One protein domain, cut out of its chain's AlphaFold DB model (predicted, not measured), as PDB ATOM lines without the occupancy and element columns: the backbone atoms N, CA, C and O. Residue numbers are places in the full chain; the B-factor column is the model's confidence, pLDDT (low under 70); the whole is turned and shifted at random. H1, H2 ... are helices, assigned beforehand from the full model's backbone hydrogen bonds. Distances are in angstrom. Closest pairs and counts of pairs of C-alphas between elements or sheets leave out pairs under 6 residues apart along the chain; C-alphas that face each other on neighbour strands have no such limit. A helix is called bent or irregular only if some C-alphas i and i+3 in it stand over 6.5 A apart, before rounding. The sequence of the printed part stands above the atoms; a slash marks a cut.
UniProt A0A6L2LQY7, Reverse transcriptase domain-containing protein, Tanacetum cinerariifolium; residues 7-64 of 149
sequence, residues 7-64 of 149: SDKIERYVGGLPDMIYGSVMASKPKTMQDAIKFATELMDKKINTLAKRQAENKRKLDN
ATOM      1  N   SER A   7     -20.084 -12.303 -43.053       93.06
ATOM      2  CA  SER A   7     -19.987 -13.230 -44.190       93.06
ATOM      3  C   SER A   7     -18.681 -13.057 -44.974       93.06
ATOM      4  O   SER A   7     -17.928 -14.020 -45.097       93.06
ATOM      5  N   ASP A   8     -18.351 -11.837 -45.414       94.75
ATOM      6  CA  ASP A   8     -17.118 -11.541 -46.167       94.75
ATOM      7  C   ASP A   8     -15.853 -11.981 -45.411       94.75
ATOM      8  O   ASP A   8     -14.884 -12.478 -45.990       94.75
ATOM      9  N   LYS A   9     -15.837 -11.781 -44.085       95.25
ATOM     10  CA  LYS A   9     -14.708 -12.175 -43.226       95.25
ATOM     11  C   LYS A   9     -14.607 -13.693 -43.125       95.25
ATOM     12  O   LYS A   9     -13.498 -14.223 -43.205       95.25
ATOM     13  N   ILE A  10     -15.745 -14.373 -42.986       96.56
ATOM     14  CA  ILE A  10     -15.832 -15.834 -42.931       96.56
ATOM     15  C   ILE A  10     -15.382 -16.444 -44.261       96.56
ATOM     16  O   ILE A  10     -14.531 -17.326 -44.242       96.56
ATOM     17  N   GLU A  11     -15.858 -15.955 -45.409       95.06
ATOM     18  CA  GLU A  11     -15.436 -16.466 -46.722       95.06
ATOM     19  C   GLU A  11     -13.934 -16.270 -46.955       95.06
ATOM     20  O   GLU A  11     -13.245 -17.213 -47.352       95.06
ATOM     21  N   ARG A  12     -13.386 -15.093 -46.618       95.94
ATOM     22  CA  ARG A  12     -11.937 -14.841 -46.698       95.94
ATOM     23  C   ARG A  12     -11.117 -15.731 -45.763       95.94
ATOM     24  O   ARG A  12     -10.002 -16.100 -46.120       95.94
ATOM     25  N   TYR A  13     -11.638 -16.068 -44.584       96.75
ATOM     26  CA  TYR A  13     -10.990 -17.004 -43.665       96.75
ATOM     27  C   TYR A  13     -11.033 -18.437 -44.201       96.75
ATOM     28  O   TYR A  13      -9.995 -19.091 -44.289       96.75
ATOM     29  N   VAL A  14     -12.216 -18.914 -44.600       96.88
ATOM     30  CA  VAL A  14     -12.421 -20.277 -45.101       96.88
ATOM     31  C   VAL A  14     -11.624 -20.509 -46.386       96.88
ATOM     32  O   VAL A  14     -10.979 -21.545 -46.503       96.88
ATOM     33  N   GLY A  15     -11.564 -19.530 -47.295       96.12
ATOM     34  CA  GLY A  15     -10.741 -19.582 -48.510       96.12
ATOM     35  C   GLY A  15      -9.222 -19.604 -48.275       96.12
ATOM     36  O   GLY A  15      -8.477 -19.899 -49.204       96.12
ATOM     37  N   GLY A  16      -8.752 -19.325 -47.053       96.06
ATOM     38  CA  GLY A  16      -7.352 -19.493 -46.647       96.06
ATOM     39  C   GLY A  16      -7.039 -20.851 -46.001       96.06
ATOM     40  O   GLY A  16      -5.895 -21.084 -45.606       96.06
ATOM     41  N   LEU A  17      -8.028 -21.737 -45.843       96.06
ATOM     42  CA  LEU A  17      -7.844 -23.045 -45.211       96.06
ATOM     43  C   LEU A  17      -7.388 -24.116 -46.217       96.06
ATOM     44  O   LEU A  17      -7.809 -24.087 -47.371       96.06
ATOM     45  N   PRO A  18      -6.621 -25.137 -45.785       94.06
ATOM     46  CA  PRO A  18      -6.298 -26.281 -46.634       94.06
ATOM     47  C   PRO A  18      -7.552 -27.001 -47.155       94.06
ATOM     48  O   PRO A  18      -8.464 -27.292 -46.374       94.06
ATOM     49  N   ASP A  19      -7.550 -27.407 -48.430       92.75
ATOM     50  CA  ASP A  19      -8.640 -28.140 -49.109       92.75
ATOM     51  C   ASP A  19      -9.219 -29.294 -48.275       92.75
ATOM     52  O   ASP A  19     -10.429 -29.523 -48.214       92.75
ATOM     53  N   MET A  20      -8.329 -29.997 -47.567       91.06
ATOM     54  CA  MET A  20      -8.627 -31.124 -46.683       91.06
ATOM     55  C   MET A  20      -9.616 -30.788 -45.540       91.06
ATOM     56  O   MET A  20     -10.189 -31.709 -44.941       91.06
ATOM     57  N   ILE A  21      -9.795 -29.510 -45.199       95.69
ATOM     58  CA  ILE A  21     -10.799 -29.032 -44.237       95.69
ATOM     59  C   ILE A  21     -11.777 -28.016 -44.845       95.69
ATOM     60  O   ILE A  21     -12.928 -28.020 -44.409       95.69
ATOM     61  N   TYR A  22     -11.385 -27.244 -45.871       95.44
ATOM     62  CA  TYR A  22     -12.210 -26.236 -46.565       95.44
ATOM     63  C   TYR A  22     -13.670 -26.671 -46.749       95.44
ATOM     64  O   TYR A  22     -14.582 -26.075 -46.177       95.44
ATOM     65  N   GLY A  23     -13.898 -27.777 -47.469       95.25
ATOM     66  CA  GLY A  23     -15.253 -28.235 -47.797       95.25
ATOM     67  C   GLY A  23     -16.076 -28.650 -46.573       95.25
ATOM     68  O   GLY A  23     -17.296 -28.523 -46.580       95.25
ATOM     69  N   SER A  24     -15.421 -29.096 -45.495       96.50
ATOM     70  CA  SER A  24     -16.100 -29.424 -44.236       96.50
ATOM     71  C   SER A  24     -16.486 -28.165 -43.456       96.50
ATOM     72  O   SER A  24     -17.592 -28.113 -42.922       96.50
ATOM     73  N   VAL A  25     -15.610 -27.150 -43.404       96.69
ATOM     74  CA  VAL A  25     -15.903 -25.860 -42.750       96.69
ATOM     75  C   VAL A  25     -16.988 -25.098 -43.516       96.69
ATOM     76  O   VAL A  25     -17.920 -24.582 -42.909       96.69
ATOM     77  N   MET A  26     -16.943 -25.089 -44.850       95.19
ATOM     78  CA  MET A  26     -17.975 -24.434 -45.661       95.19
ATOM     79  C   MET A  26     -19.344 -25.128 -45.519       95.19
ATOM     80  O   MET A  26     -20.381 -24.471 -45.438       95.19
ATOM     81  N   ALA A  27     -19.361 -26.463 -45.414       96.50
ATOM     82  CA  ALA A  27     -20.587 -27.234 -45.209       96.50
ATOM     83  C   ALA A  27     -21.231 -27.032 -43.823       96.50
ATOM     84  O   ALA A  27     -22.449 -27.182 -43.710       96.50
ATOM     85  N   SER A  28     -20.463 -26.678 -42.783       96.38
ATOM     86  CA  SER A  28     -21.018 -26.412 -41.446       96.38
ATOM     87  C   SER A  28     -21.712 -25.050 -41.328       96.38
ATOM     88  O   SER A  28     -22.438 -24.835 -40.359       96.38
ATOM     89  N   LYS A  29     -21.558 -24.170 -42.334       96.25
ATOM     90  CA  LYS A  29     -22.176 -22.833 -42.417       96.25
ATOM     91  C   LYS A  29     -21.986 -22.021 -41.121       96.25
ATOM     92  O   LYS A  29     -22.977 -21.676 -40.469       96.25
ATOM     93  N   PRO A  30     -20.728 -21.747 -40.721       96.50
ATOM     94  CA  PRO A  30     -20.438 -20.958 -39.529       96.50
ATOM     95  C   PRO A  30     -21.111 -19.586 -39.620       96.50
ATOM     96  O   PRO A  30     -21.117 -18.959 -40.677       96.50
ATOM     97  N   LYS A  31     -21.700 -19.136 -38.508       96.06
ATOM     98  CA  LYS A  31     -22.382 -17.834 -38.428       96.06
ATOM     99  C   LYS A  31     -21.435 -16.721 -38.014       96.06
ATOM    100  O   LYS A  31     -21.653 -15.578 -38.389       96.06
ATOM    101  N   THR A  32     -20.411 -17.073 -37.241       96.88
ATOM    102  CA  THR A  32     -19.394 -16.147 -36.754       96.88
ATOM    103  C   THR A  32     -17.993 -16.604 -37.136       96.88
ATOM    104  O   THR A  32     -17.735 -17.788 -37.385       96.88
ATOM    105  N   MET A  33     -17.047 -15.667 -37.099       96.75
ATOM    106  CA  MET A  33     -15.620 -15.975 -37.233       96.75
ATOM    107  C   MET A  33     -15.130 -17.000 -36.197       96.75
ATOM    108  O   MET A  33     -14.297 -17.850 -36.513       96.75
ATOM    109  N   GLN A  34     -15.653 -16.952 -34.965       97.62
ATOM    110  CA  GLN A  34     -15.265 -17.888 -33.906       97.62
ATOM    111  C   GLN A  34     -15.756 -19.312 -34.187       97.62
ATOM    112  O   GLN A  34     -15.001 -20.257 -33.958       97.62
ATOM    113  N   ASP A  35     -16.963 -19.478 -34.740       97.31
ATOM    114  CA  ASP A  35     -17.479 -20.794 -35.140       97.31
ATOM    115  C   ASP A  35     -16.584 -21.437 -36.209       97.31
ATOM    116  O   ASP A  35     -16.231 -22.613 -36.100       97.31
ATOM    117  N   ALA A  36     -16.172 -20.653 -37.213       97.38
ATOM    118  CA  ALA A  36     -15.292 -21.118 -38.284       97.38
ATOM    119  C   ALA A  36     -13.919 -21.563 -37.744       97.38
ATOM    120  O   ALA A  36     -13.456 -22.659 -38.064       97.38
ATOM    121  N   ILE A  37     -13.297 -20.746 -36.882       97.44
ATOM    122  CA  ILE A  37     -11.991 -21.035 -36.260       97.44
ATOM    123  C   ILE A  37     -12.056 -22.271 -35.357       97.44
ATOM    124  O   ILE A  37     -11.187 -23.148 -35.426       97.44
ATOM    125  N   LYS A  38     -13.098 -22.368 -34.525       97.81
ATOM    126  CA  LYS A  38     -13.316 -23.503 -33.627       97.81
ATOM    127  C   LYS A  38     -13.469 -24.801 -34.420       97.81
ATOM    128  O   LYS A  38     -12.753 -25.765 -34.163       97.81
ATOM    129  N   PHE A  39     -14.344 -24.805 -35.424       97.12
ATOM    130  CA  PHE A  39     -14.624 -25.990 -36.232       97.12
ATOM    131  C   PHE A  39     -13.412 -26.429 -37.078       97.12
ATOM    132  O   PHE A  39     -13.147 -27.626 -37.209       97.12
ATOM    133  N   ALA A  40     -12.629 -25.479 -37.609       96.38
ATOM    134  CA  ALA A  40     -11.372 -25.770 -38.300       96.38
ATOM    135  C   ALA A  40     -10.334 -26.422 -37.365       96.38
ATOM    136  O   ALA A  40      -9.713 -27.420 -37.736       96.38
ATOM    137  N   THR A  41     -10.190 -25.907 -36.139       96.31
ATOM    138  CA  THR A  41      -9.289 -26.464 -35.113       96.31
ATOM    139  C   THR A  41      -9.705 -27.883 -34.712       96.31
ATOM    140  O   THR A  41      -8.900 -28.808 -34.813       96.31
ATOM    141  N   GLU A  42     -10.985 -28.097 -34.384       95.44
ATOM    142  CA  GLU A  42     -11.536 -29.419 -34.041       95.44
ATOM    143  C   GLU A  42     -11.307 -30.463 -35.155       95.44
ATOM    144  O   GLU A  42     -11.017 -31.634 -34.882       95.44
ATOM    145  N   LEU A  43     -11.390 -30.051 -36.428       94.44
ATOM    146  CA  LEU A  43     -11.090 -30.905 -37.581       94.44
ATOM    147  C   LEU A  43      -9.611 -31.300 -37.675       94.44
ATOM    148  O   LEU A  43      -9.314 -32.454 -38.011       94.44
ATOM    149  N   MET A  44      -8.691 -30.372 -37.399       91.81
ATOM    150  CA  MET A  44      -7.252 -30.643 -37.397       91.81
ATOM    151  C   MET A  44      -6.873 -31.579 -36.246       91.81
ATOM    152  O   MET A  44      -6.272 -32.630 -36.492       91.81
ATOM    153  N   ASP A  45      -7.323 -31.283 -35.024       92.06
ATOM    154  CA  ASP A  45      -7.062 -32.099 -33.832       92.06
ATOM    155  C   ASP A  45      -7.553 -33.539 -34.007       92.06
ATOM    156  O   ASP A  45      -6.835 -34.503 -33.720       92.06
ATOM    157  N   LYS A  46      -8.756 -33.720 -34.567       91.19
ATOM    158  CA  LYS A  46      -9.321 -35.047 -34.862       91.19
ATOM    159  C   LYS A  46      -8.466 -35.841 -35.857       91.19
ATOM    160  O   LYS A  46      -8.314 -37.059 -35.697       91.19
ATOM    161  N   LYS A  47      -7.892 -35.185 -36.871       85.81
ATOM    162  CA  LYS A  47      -6.998 -35.827 -37.855       85.81
ATOM    163  C   LYS A  47      -5.638 -36.179 -37.244       85.81
ATOM    164  O   LYS A  47      -5.198 -37.317 -37.410       85.81
ATOM    165  N   ILE A  48      -5.040 -35.283 -36.455       86.19
ATOM    166  CA  ILE A  48      -3.782 -35.531 -35.726       86.19
ATOM    167  C   ILE A  48      -3.949 -36.696 -34.737       86.19
ATOM    168  O   ILE A  48      -3.165 -37.646 -34.753       86.19
ATOM    169  N   ASN A  49      -5.024 -36.698 -33.942       87.25
ATOM    170  CA  ASN A  49      -5.327 -37.761 -32.977       87.25
ATOM    171  C   ASN A  49      -5.510 -39.135 -33.657       87.25
ATOM    172  O   ASN A  49      -5.049 -40.159 -33.147       87.25
ATOM    173  N   THR A  50      -6.133 -39.158 -34.842       85.31
ATOM    174  CA  THR A  50      -6.310 -40.378 -35.652       85.31
ATOM    175  C   THR A  50      -4.973 -40.912 -36.177       85.31
ATOM    176  O   THR A  50      -4.740 -42.122 -36.134       85.31
ATOM    177  N   LEU A  51      -4.074 -40.032 -36.635       82.81
ATOM    178  CA  LEU A  51      -2.733 -40.417 -37.080       82.81
ATOM    179  C   LEU A  51      -1.885 -40.956 -35.916       82.81
ATOM    180  O   LEU A  51      -1.300 -42.031 -36.039       82.81
ATOM    181  N   ALA A  52      -1.889 -40.268 -34.770       80.88
ATOM    182  CA  ALA A  52      -1.173 -40.688 -33.566       80.88
ATOM    183  C   ALA A  52      -1.630 -42.074 -33.070       80.88
ATOM    184  O   ALA A  52      -0.799 -42.934 -32.776       80.88
ATOM    185  N   LYS A  53      -2.947 -42.338 -33.058       80.38
ATOM    186  CA  LYS A  53      -3.507 -43.662 -32.723       80.38
ATOM    187  C   LYS A  53      -3.013 -44.759 -33.668       80.38
ATOM    188  O   LYS A  53      -2.531 -45.786 -33.196       80.38
ATOM    189  N   ARG A  54      -3.063 -44.530 -34.987       80.25
ATOM    190  CA  ARG A  54      -2.561 -45.489 -35.990       80.25
ATOM    191  C   ARG A  54      -1.058 -45.744 -35.845       80.25
ATOM    192  O   ARG A  54      -0.624 -46.888 -35.942       80.25
ATOM    193  N   GLN A  55      -0.265 -44.708 -35.573       78.69
ATOM    194  CA  GLN A  55       1.175 -44.849 -35.346       78.69
ATOM    195  C   GLN A  55       1.471 -45.681 -34.086       78.69
ATOM    196  O   GLN A  55       2.315 -46.576 -34.129       78.69
ATOM    197  N   ALA A  56       0.763 -45.425 -32.981       76.19
ATOM    198  CA  ALA A  56       0.907 -46.180 -31.738       76.19
ATOM    199  C   ALA A  56       0.519 -47.662 -31.904       76.19
ATOM    200  O   ALA A  56       1.202 -48.544 -31.381       76.19
ATOM    201  N   GLU A  57      -0.536 -47.952 -32.670       72.38
ATOM    202  CA  GLU A  57      -0.946 -49.324 -32.983       72.38
ATOM    203  C   GLU A  57       0.071 -50.040 -33.890       72.38
ATOM    204  O   GLU A  57       0.449 -51.180 -33.617       72.38
ATOM    205  N   ASN A  58       0.586 -49.361 -34.921       69.00
ATOM    206  CA  ASN A  58       1.612 -49.914 -35.809       69.00
ATOM    207  C   ASN A  58       2.926 -50.214 -35.068       69.00
ATOM    208  O   ASN A  58       3.529 -51.257 -35.317       69.00
ATOM    209  N   LYS A  59       3.340 -49.373 -34.108       62.03
ATOM    210  CA  LYS A  59       4.515 -49.654 -33.259       62.03
ATOM    211  C   LYS A  59       4.358 -50.953 -32.457       62.03
ATOM    212  O   LYS A  59       5.294 -51.742 -32.412       62.03
ATOM    213  N   ARG A  60       3.168 -51.232 -31.907       58.72
ATOM    214  CA  ARG A  60       2.886 -52.496 -31.190       58.72
ATOM    215  C   ARG A  60       2.911 -53.731 -32.103       58.72
ATOM    216  O   ARG A  60       3.208 -54.824 -31.636       58.72
ATOM    217  N   LYS A  61       2.615 -53.572 -33.398       57.53
ATOM    218  CA  LYS A  61       2.678 -54.663 -34.390       57.53
ATOM    219  C   LYS A  61       4.098 -54.937 -34.896       57.53
ATOM    220  O   LYS A  61       4.365 -56.052 -35.329       57.53
ATOM    221  N   LEU A  62       5.002 -53.957 -34.834       54.06
ATOM    222  CA  LEU A  62       6.410 -54.148 -35.197       54.06
ATOM    223  C   LEU A  62       7.144 -55.044 -34.186       54.06
ATOM    224  O   LEU A  62       7.916 -55.908 -34.589       54.06
ATOM    225  N   ASP A  63       6.864 -54.873 -32.893       52.88
ATOM    226  CA  ASP A  63       7.554 -55.587 -31.809       52.88
ATOM    227  C   ASP A  63       7.231 -57.098 -31.807       52.88
ATOM    228  O   ASP A  63       8.119 -57.952 -31.785       52.88
ATOM    229  N   ASN A  64       5.948 -57.449 -31.966       54.59
ATOM    230  CA  ASN A  64       5.477 -58.837 -31.883       54.59
ATOM    231  C   ASN A  64       5.911 -59.749 -33.050       54.59
ATOM    232  O   ASN A  64       5.818 -60.969 -32.923       54.59
TER     233      ASN A  64
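AT A GLANCE: This is residues 7 to 64 of the 149 residues of the protein "Reverse transcriptase domain-containing protein" of Tanacetum cinerariifolium (UniProt A0A6L2LQY7). One long helix, H3, makes most of the length, and the short helices H1 and H2 pack on its first part as a small head; residues 45 to 64, of which 45 to 63 belong to H3, stick out. The 58 printed residues have three named helices, in the order H1, H2, H3, and no named strand: all helix. The whole is only just extended, close to loose, with a radius of gyration of the C-alphas of 15.7 A and spans of 54 by 17 by 14 A.

HOW THE PARTS SIT: Start at H3, residues 33 to 63; with residues 36 to 44 alone it touches H2, residues 19 to 28, at a steep tilt of 49 degrees, opposite ways, the closest C-alphas, Val 25 and Ala 40, 6.4 A apart. With residues 33 to 36 alone it touches H1, residues 7 to 14, at a shallow tilt of 18 degrees, the same way; the closest C-alphas, Ile 10 and Met 33, are 5.7 A apart. H1 and H2, a helical hairpin, only just touch, with 3 pairs of C-alphas within 8 A, the closest Val 14 and Tyr 22 at 6.1 A. O i to N i+4 pairs are within hydrogen-bond range throughout H1, in 4 of 6 in H2 and 26 of 27 in H3.

IN THESE COORDINATES: Find C-alpha 33 at (-15.620, -15.975, -37.233); H3 runs 46.2 A to C-alpha 63 at (7.554, -55.587, -31.809). H1, 10.4 A, begins at C-alpha 7, (-19.987, -13.230, -44.190). H2, 14.7 A, is irregular: C-alphas 20 and 23 are 7.3 A apart.

THE WHOLE: The C-alphas farthest apart, Asp 8 and Asn 64, stand at 54.3 A. The printed part has no cut, and both links are tight. Look for pLDDT under 70 at residues 58 to 64.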